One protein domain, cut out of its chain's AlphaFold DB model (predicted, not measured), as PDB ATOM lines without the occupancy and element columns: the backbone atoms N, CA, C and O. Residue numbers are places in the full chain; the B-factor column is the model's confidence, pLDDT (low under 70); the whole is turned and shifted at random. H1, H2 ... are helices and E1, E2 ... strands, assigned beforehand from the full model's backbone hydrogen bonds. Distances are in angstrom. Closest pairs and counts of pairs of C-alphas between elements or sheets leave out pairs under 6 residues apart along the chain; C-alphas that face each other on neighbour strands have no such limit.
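AT A GLANCE: This is residues 466 to 545 of the 599 residues of an uncharacterized protein of Anaerobutyricum hallii (UniProt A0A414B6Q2). A small wall of four short strands stands at one side of the domain, with H4 packed slantwise over E4 and the helical hairpin of H1 and H2 reaching away from the sheet, which it grazes at the start of H1 and the end of H2. H3 lies at the far side from the strands, off the sheet. The 80 printed residues hold, in chain order, E1, H1, H2, E2, H3, H4, E3 and E4; the sheet order E1, E4, E3, E2 is antiparallel, and the class is mixed, helices and strands. The whole is compact and rounded, with a radius of gyration of the C-alphas of 11.5 A and spans of 31 by 26 by 20 A.

HOW THE PARTS SIT: E1, residues 466 to 468, is an edge strand and pairs antiparallel with E4, residues 540 to 544, at 157 degrees; N 541 and O 467 are 2.8 A apart. H1, residues 469 to 477, only grazes the sheet with residues 469 to 472. It touches H2, residues 483 to 493, at a shallow tilt of 27 degrees, opposite ways, a helical hairpin; the closest C-alphas, of Leu 476 and Arg 486, are 6.8 A apart. H2 only grazes the sheet with residues 491 to 493. E2, residues 500 to 502, is the other edge strand, antiparallel to E3, residues 533 to 536, with N 501 and O 534 2.8 A apart. H3, residues 513 to 518, is not on the sheet. It is close to H1 but not clearly touching, the closest C-alphas, of Val 475 and Thr 515, being 7.6 A apart. H4, residues 525 to 530, is on the sheet at a height over the sheet of 8.4 A; it lies only just over E4, with 3 of its 6 C-alphas falling on that strand, and runs slantwise to it at 46 degrees on the local plane. E3 and E4 form an antiparallel hairpin, with N 535 and O 542 2.8 A apart. Every O i to N i+4 pair is within hydrogen-bond range in H1, H2 and H3; in H4 1 of 2 is.

IN THESE COORDINATES: E1 begins at C-alpha 466, (212.874, 395.802, 458.486). H1 measures 12.6 A from first to last C-alpha, H2 15.4 A, E3 10.5 A and E4 13.4 A. H2 begins at C-alpha 483, (217.159, 396.136, 481.019), and E4 ends at C-alpha 544, (205.541, 391.695, 461.500).

THE WHOLE: The two C-alphas farthest apart, of Gly 498 and Glu 514, are 31.9 A apart. The printed part has no cut and no long link. Mean pLDDT of the printed part is 79.7; residues 478 to 481 and 504 to 521, which include H3, are under 70.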
ATOM      1  N   SER A 466     211.464 396.180 458.477       90.50
ATOM      2  CA  SER A 466     212.874 395.802 458.486       90.50
ATOM      3  C   SER A 466     213.658 396.809 459.314       90.50
ATOM      4  O   SER A 466     213.510 398.000 459.082       90.50
ATOM      5  N   VAL A 467     214.497 396.336 460.233       90.94
ATOM      6  CA  VAL A 467     215.509 397.166 460.908       90.94
ATOM      7  C   VAL A 467     216.880 396.580 460.614       90.94
ATOM      8  O   VAL A 467     217.056 395.359 460.688       90.94
ATOM      9  N   LYS A 468     217.857 397.410 460.254       92.62
ATOM     10  CA  LYS A 468     219.226 396.942 460.011       92.62
ATOM     11  C   LYS A 468     219.900 396.540 461.315       92.62
ATOM     12  O   LYS A 468     219.690 397.147 462.362       92.62
ATOM     13  N   ILE A 469     220.788 395.557 461.231       92.06
ATOM     14  CA  ILE A 469     221.588 395.119 462.382       92.06
ATOM     15  C   ILE A 469     222.439 396.267 462.917       92.06
ATOM     16  O   ILE A 469     222.449 396.505 464.118       92.06
ATOM     17  N   SER A 470     223.071 397.025 462.019       90.12
ATOM     18  CA  SER A 470     223.875 398.198 462.375       90.12
ATOM     19  C   SER A 470     223.078 399.234 463.166       90.12
ATOM     20  O   SER A 470     223.616 399.879 464.057       90.12
ATOM     21  N   THR A 471     221.788 399.390 462.853       88.94
ATOM     22  CA  THR A 471     220.900 400.300 463.576       88.94
ATOM     23  C   THR A 471     220.683 399.806 465.003       88.94
ATOM     24  O   THR A 471     220.841 400.577 465.940       88.94
ATOM     25  N   LEU A 472     220.404 398.513 465.190       88.69
ATOM     26  CA  LEU A 472     220.242 397.919 466.522       88.69
ATOM     27  C   LEU A 472     221.540 397.952 467.343       88.69
ATOM     28  O   LEU A 472     221.506 398.226 468.538       88.69
ATOM     29  N   GLU A 473     222.690 397.725 466.710       88.94
ATOM     30  CA  GLU A 473     224.001 397.852 467.356       88.94
ATOM     31  C   GLU A 473     224.285 399.287 467.813       88.94
ATOM     32  O   GLU A 473     224.914 399.480 468.852       88.94
ATOM     33  N   ASN A 474     223.834 400.294 467.059       85.81
ATOM     34  CA  ASN A 474     223.938 401.695 467.466       85.81
ATOM     35  C   ASN A 474     222.985 402.007 468.625       85.81
ATOM     36  O   ASN A 474     223.425 402.582 469.615       85.81
ATOM     37  N   VAL A 475     221.743 401.508 468.581       83.38
ATOM     38  CA  VAL A 475     220.781 401.616 469.696       83.38
ATOM     39  C   VAL A 475     221.355 401.037 470.997       83.38
ATOM     40  O   VAL A 475     221.177 401.620 472.061       83.38
ATOM     41  N   LEU A 476     222.108 399.933 470.937       84.75
ATOM     42  CA  LEU A 476     222.783 399.364 472.114       84.75
ATOM     43  C   LEU A 476     223.955 400.217 472.639       84.75
ATOM     44  O   LEU A 476     224.311 400.100 473.815       84.75
ATOM     45  N   LYS A 477     224.577 401.043 471.786       82.75
ATOM     46  CA  LYS A 477     225.673 401.963 472.150       82.75
ATOM     47  C   LYS A 477     225.149 403.293 472.698       82.75
ATOM     48  O   LYS A 477     225.801 403.891 473.555       82.75
ATOM     49  N   GLU A 478     224.000 403.757 472.214       68.75
ATOM     50  CA  GLU A 478     223.453 405.088 472.476       68.75
ATOM     51  C   GLU A 478     222.283 405.072 473.480       68.75
ATOM     52  O   GLU A 478     221.110 404.985 473.141       68.75
ATOM     53  N   SER A 479     222.637 405.312 474.747       61.50
ATOM     54  CA  SER A 479     221.781 405.768 475.861       61.50
ATOM     55  C   SER A 479     220.693 404.812 476.408       61.50
ATOM     56  O   SER A 479     220.655 403.633 476.084       61.50
ATOM     57  N   ARG A 480     219.968 405.263 477.447       64.75
ATOM     58  CA  ARG A 480     219.435 404.481 478.589       64.75
ATOM     59  C   ARG A 480     218.265 403.551 478.225       64.75
ATOM     60  O   ARG A 480     217.122 403.816 478.575       64.75
ATOM     61  N   LEU A 481     218.559 402.418 477.599       68.69
ATOM     62  CA  LEU A 481     217.595 401.327 477.455       68.69
ATOM     63  C   LEU A 481     217.189 400.761 478.823       68.69
ATOM     64  O   LEU A 481     218.033 400.615 479.714       68.69
ATOM     65  N   SER A 482     215.920 400.365 478.973       73.19
ATOM     66  CA  SER A 482     215.553 399.470 480.073       73.19
ATOM     67  C   SER A 482     216.314 398.148 479.931       73.19
ATOM     68  O   SER A 482     216.709 397.751 478.829       73.19
ATOM     69  N   TYR A 483     216.519 397.450 481.048       77.00
ATOM     70  CA  TYR A 483     217.159 396.136 481.019       77.00
ATOM     71  C   TYR A 483     216.402 395.166 480.096       77.00
ATOM     72  O   TYR A 483     217.038 394.441 479.332       77.00
ATOM     73  N   GLU A 484     215.060 395.202 480.089       76.88
ATOM     74  CA  GLU A 484     214.269 394.331 479.211       76.88
ATOM     75  C   GLU A 484     214.453 394.674 477.730       76.88
ATOM     76  O   GLU A 484     214.651 393.774 476.917       76.88
ATOM     77  N   ALA A 485     214.423 395.965 477.379       76.12
ATOM     78  CA  ALA A 485     214.597 396.429 476.003       76.12
ATOM     79  C   ALA A 485     215.954 396.003 475.435       76.12
ATOM     80  O   ALA A 485     216.049 395.514 474.308       76.12
ATOM     81  N   ARG A 486     217.002 396.158 476.249       82.25
ATOM     82  CA  ARG A 486     218.363 395.768 475.896       82.25
ATOM     83  C   ARG A 486     218.481 394.262 475.686       82.25
ATOM     84  O   ARG A 486     218.947 393.843 474.631       82.25
ATOM     85  N   LEU A 487     218.021 393.472 476.657       83.75
ATOM     86  CA  LEU A 487     218.080 392.014 476.591       83.75
ATOM     87  C   LEU A 487     217.307 391.477 475.378       83.75
ATOM     88  O   LEU A 487     217.740 390.532 474.728       83.75
ATOM     89  N   GLU A 488     216.169 392.085 475.043       83.12
ATOM     90  CA  GLU A 488     215.385 391.697 473.872       83.12
ATOM     91  C   GLU A 488     216.123 391.997 472.560       83.12
ATOM     92  O   GLU A 488     216.186 391.121 471.699       83.12
ATOM     93  N   ILE A 489     216.731 393.180 472.412       86.94
ATOM     94  CA  ILE A 489     217.539 393.503 471.226       86.94
ATOM     95  C   ILE A 489     218.749 392.563 471.119       86.94
ATOM     96  O   ILE A 489     219.001 392.038 470.037       86.94
ATOM     97  N   GLU A 490     219.462 392.306 472.217       89.50
ATOM     98  CA  GLU A 490     220.600 391.372 472.256       89.50
ATOM     99  C   GLU A 490     220.166 389.952 471.840       89.50
ATOM    100  O   GLU A 490     220.735 389.383 470.907       89.50
ATOM    101  N   ASN A 491     219.068 389.431 472.400       88.81
ATOM    102  CA  ASN A 491     218.506 388.131 472.011       88.81
ATOM    103  C   ASN A 491     218.132 388.066 470.521       88.81
ATOM    104  O   ASN A 491     218.317 387.037 469.869       88.81
ATOM    105  N   LEU A 492     217.580 389.151 469.971       90.38
ATOM    106  CA  LEU A 492     217.236 389.246 468.552       90.38
ATOM    107  C   LEU A 492     218.481 389.283 467.653       90.38
ATOM    108  O   LEU A 492     218.443 388.760 466.532       90.38
ATOM    109  N   LEU A 493     219.575 389.888 468.118       90.88
ATOM    110  CA  LEU A 493     220.856 389.918 467.412       90.88
ATOM    111  C   LEU A 493     221.560 388.553 467.415       90.88
ATOM    112  O   LEU A 493     222.177 388.213 466.403       90.88
ATOM    113  N   ASP A 494     221.393 387.770 468.482       91.81
ATOM    114  CA  ASP A 494     221.957 386.421 468.644       91.81
ATOM    115  C   ASP A 494     221.206 385.329 467.860       91.81
ATOM    116  O   ASP A 494     221.674 384.190 467.742       91.81
ATOM    117  N   LEU A 495     220.041 385.647 467.284       91.94
ATOM    118  CA  LEU A 495     219.315 384.716 466.422       91.94
ATOM    119  C   LEU A 495     220.172 384.287 465.226       91.94
ATOM    120  O   LEU A 495     220.752 385.102 464.512       91.94
ATOM    121  N   GLN A 496     220.169 382.986 464.933       90.50
ATOM    122  CA  GLN A 496     220.762 382.472 463.699       90.50
ATOM    123  C   GLN A 496     219.965 382.934 462.472       90.50
ATOM    124  O   GLN A 496     218.741 383.073 462.521       90.50
ATOM    125  N   GLU A 497     220.651 383.116 461.342       92.88
ATOM    126  CA  GLU A 497     220.015 383.485 460.074       92.88
ATOM    127  C   GLU A 497     218.864 382.526 459.715       92.88
ATOM    128  O   GLU A 497     218.993 381.301 459.779       92.88
ATOM    129  N   GLY A 498     217.710 383.094 459.357       88.88
ATOM    130  CA  GLY A 498     216.497 382.353 459.009       88.88
ATOM    131  C   GLY A 498     215.689 381.836 460.202       88.88
ATOM    132  O   GLY A 498     214.647 381.214 459.991       88.88
ATOM    133  N   LYS A 499     216.123 382.075 461.447       89.88
ATOM    134  CA  LYS A 499     215.329 381.745 462.639       89.88
ATOM    135  C   LYS A 499     214.344 382.857 462.974       89.88
ATOM    136  O   LYS A 499     214.638 384.043 462.824       89.88
ATOM    137  N   CYS A 500     213.177 382.433 463.455       88.69
ATOM    138  CA  CYS A 500     212.117 383.313 463.919       88.69
ATOM    139  C   CYS A 500     212.071 383.339 465.447       88.69
ATOM    140  O   CYS A 500     212.254 382.308 466.092       88.69
ATOM    141  N   TYR A 501     211.746 384.501 465.997       85.88
ATOM    142  CA  TYR A 501     211.459 384.702 467.409       85.88
ATOM    143  C   TYR A 501     210.052 385.271 467.562       85.88
ATOM    144  O   TYR A 501     209.675 386.224 466.876       85.88
ATOM    145  N   LYS A 502     209.263 384.666 468.451       83.50
ATOM    146  CA  LYS A 502     207.911 385.107 468.786       83.50
ATOM    147  C   LYS A 502     207.897 385.537 470.243       83.50
ATOM    148  O   LYS A 502     208.261 384.756 471.116       83.50
ATOM    149  N   LYS A 503     207.428 386.754 470.493       75.38
ATOM    150  CA  LYS A 503     207.315 387.303 471.840       75.38
ATOM    151  C   LYS A 503     206.162 386.620 472.584       75.38
ATOM    152  O   LYS A 503     205.025 386.645 472.107       75.38
ATOM    153  N   GLU A 504     206.448 385.996 473.726       61.59
ATOM    154  CA  GLU A 504     205.440 385.278 474.529       61.59
ATOM    155  C   GLU A 504     204.602 386.217 475.412       61.59
ATOM    156  O   GLU A 504     203.414 385.978 475.626       61.59
ATOM    157  N   THR A 505     205.183 387.332 475.861       55.75
ATOM    158  CA  THR A 505     204.541 388.331 476.725       55.75
ATOM    159  C   THR A 505     204.503 389.704 476.057       55.75
ATOM    160  O   THR A 505     205.519 390.246 475.630       55.75
ATOM    161  N   TYR A 506     203.313 390.313 475.995       51.34
ATOM    162  CA  TYR A 506     203.097 391.673 475.482       51.34
ATOM    163  C   TYR A 506     203.598 392.748 476.470       51.34
ATOM    164  O   TYR A 506     202.834 393.612 476.894       51.34
ATOM    165  N   GLY A 507     204.872 392.698 476.859       51.78
ATOM    166  CA  GLY A 507     205.558 393.839 477.460       51.78
ATOM    167  C   GLY A 507     205.884 394.844 476.359       51.78
ATOM    168  O   GLY A 507     206.518 394.480 475.363       51.78
ATOM    169  N   ARG A 508     205.399 396.084 476.480       55.12
ATOM    170  CA  ARG A 508     205.776 397.153 475.549       55.12
ATOM    171  C   ARG A 508     207.212 397.542 475.862       55.12
ATOM    172  O   ARG A 508     207.470 398.049 476.945       55.12
ATOM    173  N   ILE A 509     208.122 397.293 474.925       60.03
ATOM    174  CA  ILE A 509     209.373 398.037 474.936       60.03
ATOM    175  C   ILE A 509     209.016 399.449 474.489       60.03
ATOM    176  O   ILE A 509     208.472 399.633 473.399       60.03
ATOM    177  N   GLU A 510     209.288 400.424 475.340       60.94
ATOM    178  CA  GLU A 510     209.183 401.835 474.995       60.94
ATOM    179  C   GLU A 510     210.608 402.392 474.948       60.94
ATOM    180  O   GLU A 510     211.361 402.266 475.911       60.94
ATOM    181  N   LEU A 511     210.992 402.940 473.793       65.88
ATOM    182  CA  LEU A 511     212.151 403.821 473.683       65.88
ATOM    183  C   LEU A 511     211.652 405.255 473.811       65.88
ATOM    184  O   LEU A 511     210.606 405.589 473.247       65.88
ATOM    185  N   ASP A 512     212.390 406.094 474.528       64.69
ATOM    186  CA  ASP A 512     212.136 407.529 474.497       64.69
ATOM    187  C   ASP A 512     212.506 408.125 473.125       64.69
ATOM    188  O   ASP A 512     213.330 407.589 472.377       64.69
ATOM    189  N   ILE A 513     211.841 409.230 472.781       65.12
ATOM    190  CA  ILE A 513     212.003 409.926 471.495       65.12
ATOM    191  C   ILE A 513     213.456 410.385 471.314       65.12
ATOM    192  O   ILE A 513     214.014 410.243 470.231       65.12
ATOM    193  N   GLU A 514     214.101 410.834 472.393       66.62
ATOM    194  CA  GLU A 514     215.487 411.309 472.382       66.62
ATOM    195  C   GLU A 514     216.472 410.198 471.964       66.62
ATOM    196  O   GLU A 514     217.431 410.454 471.236       66.62
ATOM    197  N   THR A 515     216.224 408.951 472.371       66.00
ATOM    198  CA  THR A 515     217.001 407.770 471.972       66.00
ATOM    199  C   THR A 515     216.791 407.457 470.494       66.00
ATOM    200  O   THR A 515     217.764 407.218 469.778       66.00
ATOM    201  N   ILE A 516     215.546 407.500 470.011       67.88
ATOM    202  CA  ILE A 516     215.226 407.264 468.592       67.88
ATOM    203  C   ILE A 516     215.903 408.325 467.706       67.88
ATOM    204  O   ILE A 516     216.564 407.973 466.725       67.88
ATOM    205  N   GLU A 517     215.815 409.601 468.088       67.44
ATOM    206  CA  GLU A 517     216.427 410.729 467.376       67.44
ATOM    207  C   GLU A 517     217.963 410.661 467.377       67.44
ATOM    208  O   GLU A 517     218.600 410.848 466.333       67.44
ATOM    209  N   LYS A 518     218.582 410.345 468.525       65.19
ATOM    210  CA  LYS A 518     220.048 410.228 468.649       65.19
ATOM    211  C   LYS A 518     220.627 409.115 467.794       65.19
ATOM    212  O   LYS A 518     221.685 409.313 467.201       65.19
ATOM    213  N   CYS A 519     219.922 407.991 467.681       63.97
ATOM    214  CA  CYS A 519     220.369 406.859 466.874       63.97
ATOM    215  C   CYS A 519     220.420 407.181 465.370       63.97
ATOM    216  O   CYS A 519     220.965 406.376 464.608       63.97
ATOM    217  N   LYS A 520     219.846 408.320 464.926       61.22
ATOM    218  CA  LYS A 520     219.728 408.730 463.509       61.22
ATOM    219  C   LYS A 520     219.315 407.558 462.617       61.22
ATOM    220  O   LYS A 520     219.865 407.338 461.535       61.22
ATOM    221  N   ALA A 521     218.403 406.746 463.139       63.75
ATOM    222  CA  ALA A 521     218.006 405.504 462.520       63.75
ATOM    223  C   ALA A 521     217.097 405.818 461.331       63.75
ATOM    224  O   ALA A 521     216.000 406.329 461.509       63.75
ATOM    225  N   ASN A 522     217.515 405.441 460.122       74.56
ATOM    226  CA  ASN A 522     216.635 405.469 458.947       74.56
ATOM    227  C   ASN A 522     215.680 404.250 458.918       74.56
ATOM    228  O   ASN A 522     215.259 403.819 457.847       74.56
ATOM    229  N   ASP A 523     215.422 403.633 460.074       85.62
ATOM    230  CA  ASP A 523     214.588 402.443 460.227       85.62
ATOM    231  C   ASP A 523     213.481 402.730 461.253       85.62
ATOM    232  O   ASP A 523     213.731 403.344 462.289       85.62
ATOM    233  N   ASN A 524     212.274 402.211 461.015       85.81
ATOM    234  CA  ASN A 524     211.133 402.372 461.921       85.81
ATOM    235  C   ASN A 524     211.276 401.531 463.204       85.81
ATOM    236  O   ASN A 524     210.747 400.417 463.317       85.81
ATOM    237  N   LEU A 525     212.003 402.076 464.183       82.62
ATOM    238  CA  LEU A 525     212.211 401.461 465.496       82.62
ATOM    239  C   LEU A 525     210.910 401.395 466.309       82.62
ATOM    240  O   LEU A 525     210.649 400.400 466.982       82.62
ATOM    241  N   THR A 526     210.044 402.402 466.202       79.06
ATOM    242  CA  THR A 526     208.772 402.458 466.940       79.06
ATOM    243  C   THR A 526     207.852 401.279 466.617       79.06
ATOM    244  O   THR A 526     207.241 400.693 467.516       79.06
ATOM    245  N   GLU A 527     207.720 400.920 465.340       82.75
ATOM    246  CA  GLU A 527     206.914 399.775 464.914       82.75
ATOM    247  C   GLU A 527     207.611 398.444 465.235       82.75
ATOM    248  O   GLU A 527     206.955 397.518 465.720       82.75
ATOM    249  N   PHE A 528     208.938 398.376 465.057       86.50
ATOM    250  CA  PHE A 528     209.763 397.211 465.397       86.50
ATOM    251  C   PHE A 528     209.580 396.771 466.853       86.50
ATOM    252  O   PHE A 528     209.356 395.592 467.123       86.50
ATOM    253  N   LEU A 529     209.598 397.702 467.803       78.75
ATOM    254  CA  LEU A 529     209.484 397.391 469.236       78.75
ATOM    255  C   LEU A 529     208.081 396.947 469.659       78.75
ATOM    256  O   LEU A 529     207.905 396.277 470.676       78.75
ATOM    257  N   LYS A 530     207.067 397.329 468.879       78.44
ATOM    258  CA  LYS A 530     205.672 396.922 469.086       78.44
ATOM    259  C   LYS A 530     205.352 395.587 468.406       78.44
ATOM    260  O   LYS A 530     204.259 395.052 468.620       78.44
ATOM    261  N   ALA A 531     206.249 395.074 467.567       83.25
ATOM    262  CA  ALA A 531     206.061 393.810 466.876       83.25
ATOM    263  C   ALA A 531     206.041 392.625 467.857       83.25
ATOM    264  O   ALA A 531     206.551 392.679 468.971       83.25
ATOM    265  N   GLY A 532     205.389 391.537 467.447       79.31
ATOM    266  CA  GLY A 532     205.329 390.297 468.234       79.31
ATOM    267  C   GLY A 532     206.097 389.136 467.608       79.31
ATOM    268  O   GLY A 532     206.172 388.059 468.197       79.31
ATOM    269  N   CYS A 533     206.613 389.323 466.395       86.25
ATOM    270  CA  CYS A 533     207.272 388.289 465.615       86.25
ATOM    271  C   CYS A 533     208.407 388.904 464.801       86.25
ATOM    272  O   CYS A 533     208.202 389.908 464.110       86.25
ATOM    273  N   TYR A 534     209.567 388.264 464.873       89.88
ATOM    274  CA  TYR A 534     210.824 388.711 464.295       89.88
ATOM    275  C   TYR A 534     211.495 387.557 463.559       89.88
ATOM    276  O   TYR A 534     211.323 386.394 463.925       89.88
ATOM    277  N   MET A 535     212.289 387.867 462.542       92.38
ATOM    278  CA  MET A 535     213.098 386.898 461.814       92.38
ATOM    279  C   MET A 535     214.445 387.510 461.458       92.38
ATOM    280  O   MET A 535     214.511 388.577 460.838       92.38
ATOM    281  N   ARG A 536     215.521 386.805 461.799       92.06
ATOM    282  CA  ARG A 536     216.872 387.218 461.433       92.06
ATOM    283  C   ARG A 536     217.132 386.969 459.951       92.06
ATOM    284  O   ARG A 536     216.971 385.850 459.465       92.06
ATOM    285  N   GLN A 537     217.610 387.991 459.254       92.44
ATOM    286  CA  GLN A 537     218.244 387.881 457.941       92.44
ATOM    287  C   GLN A 537     219.716 388.295 458.037       92.44
ATOM    288  O   GLN A 537     220.200 388.671 459.106       92.44
ATOM    289  N   LYS A 538     220.444 388.188 456.923       90.12
ATOM    290  CA  LYS A 538     221.887 388.439 456.862       90.12
ATOM    291  C   LYS A 538     222.302 389.797 457.449       90.12
ATOM    292  O   LYS A 538     223.233 389.845 458.242       90.12
ATOM    293  N   ASP A 539     221.633 390.877 457.048       92.75
ATOM    294  CA  ASP A 539     221.986 392.270 457.367       92.75
ATOM    295  C   ASP A 539     220.891 393.029 458.150       92.75
ATOM    296  O   ASP A 539     221.067 394.188 458.537       92.75
ATOM    297  N   CYS A 540     219.753 392.383 458.413       93.44
ATOM    298  CA  CYS A 540     218.599 393.003 459.050       93.44
ATOM    299  C   CYS A 540     217.756 392.011 459.857       93.44
ATOM    300  O   CYS A 540     217.875 390.789 459.727       93.44
ATOM    301  N   ILE A 541     216.862 392.554 460.676       93.00
ATOM    302  CA  ILE A 541     215.786 391.821 461.334       93.00
ATOM    303  C   ILE A 541     214.472 392.237 460.681       93.00
ATOM    304  O   ILE A 541     214.093 393.410 460.695       93.00
ATOM    305  N   LYS A 542     213.782 391.261 460.092       93.12
ATOM    306  CA  LYS A 542     212.418 391.433 459.592       93.12
ATOM    307  C   LYS A 542     211.442 391.276 460.742       93.12
ATOM    308  O   LYS A 542     211.649 390.427 461.606       93.12
ATOM    309  N   TYR A 543     210.365 392.043 460.725       89.19
ATOM    310  CA  TYR A 543     209.329 391.953 461.745       89.19
ATOM    311  C   TYR A 543     207.936 392.100 461.143       89.19
ATOM    312  O   TYR A 543     207.750 392.706 460.086       89.19
ATOM    313  N   LEU A 544     206.952 391.524 461.832       84.88
ATOM    314  CA  LEU A 544     205.541 391.695 461.500       84.88
ATOM    315  C   LEU A 544     204.926 392.751 462.425       84.88
ATOM    316  O   LEU A 544     204.849 392.514 463.638       84.88
ATOM    317  N   PRO A 545     204.455 393.886 461.882       77.25
ATOM    318  CA  PRO A 545     203.736 394.886 462.649       77.25
ATOM    319  C   PRO A 545     202.505 394.277 463.331       77.25
ATOM    320  O   PRO A 545     201.873 393.367 462.779       77.25
TER     321      PRO A 545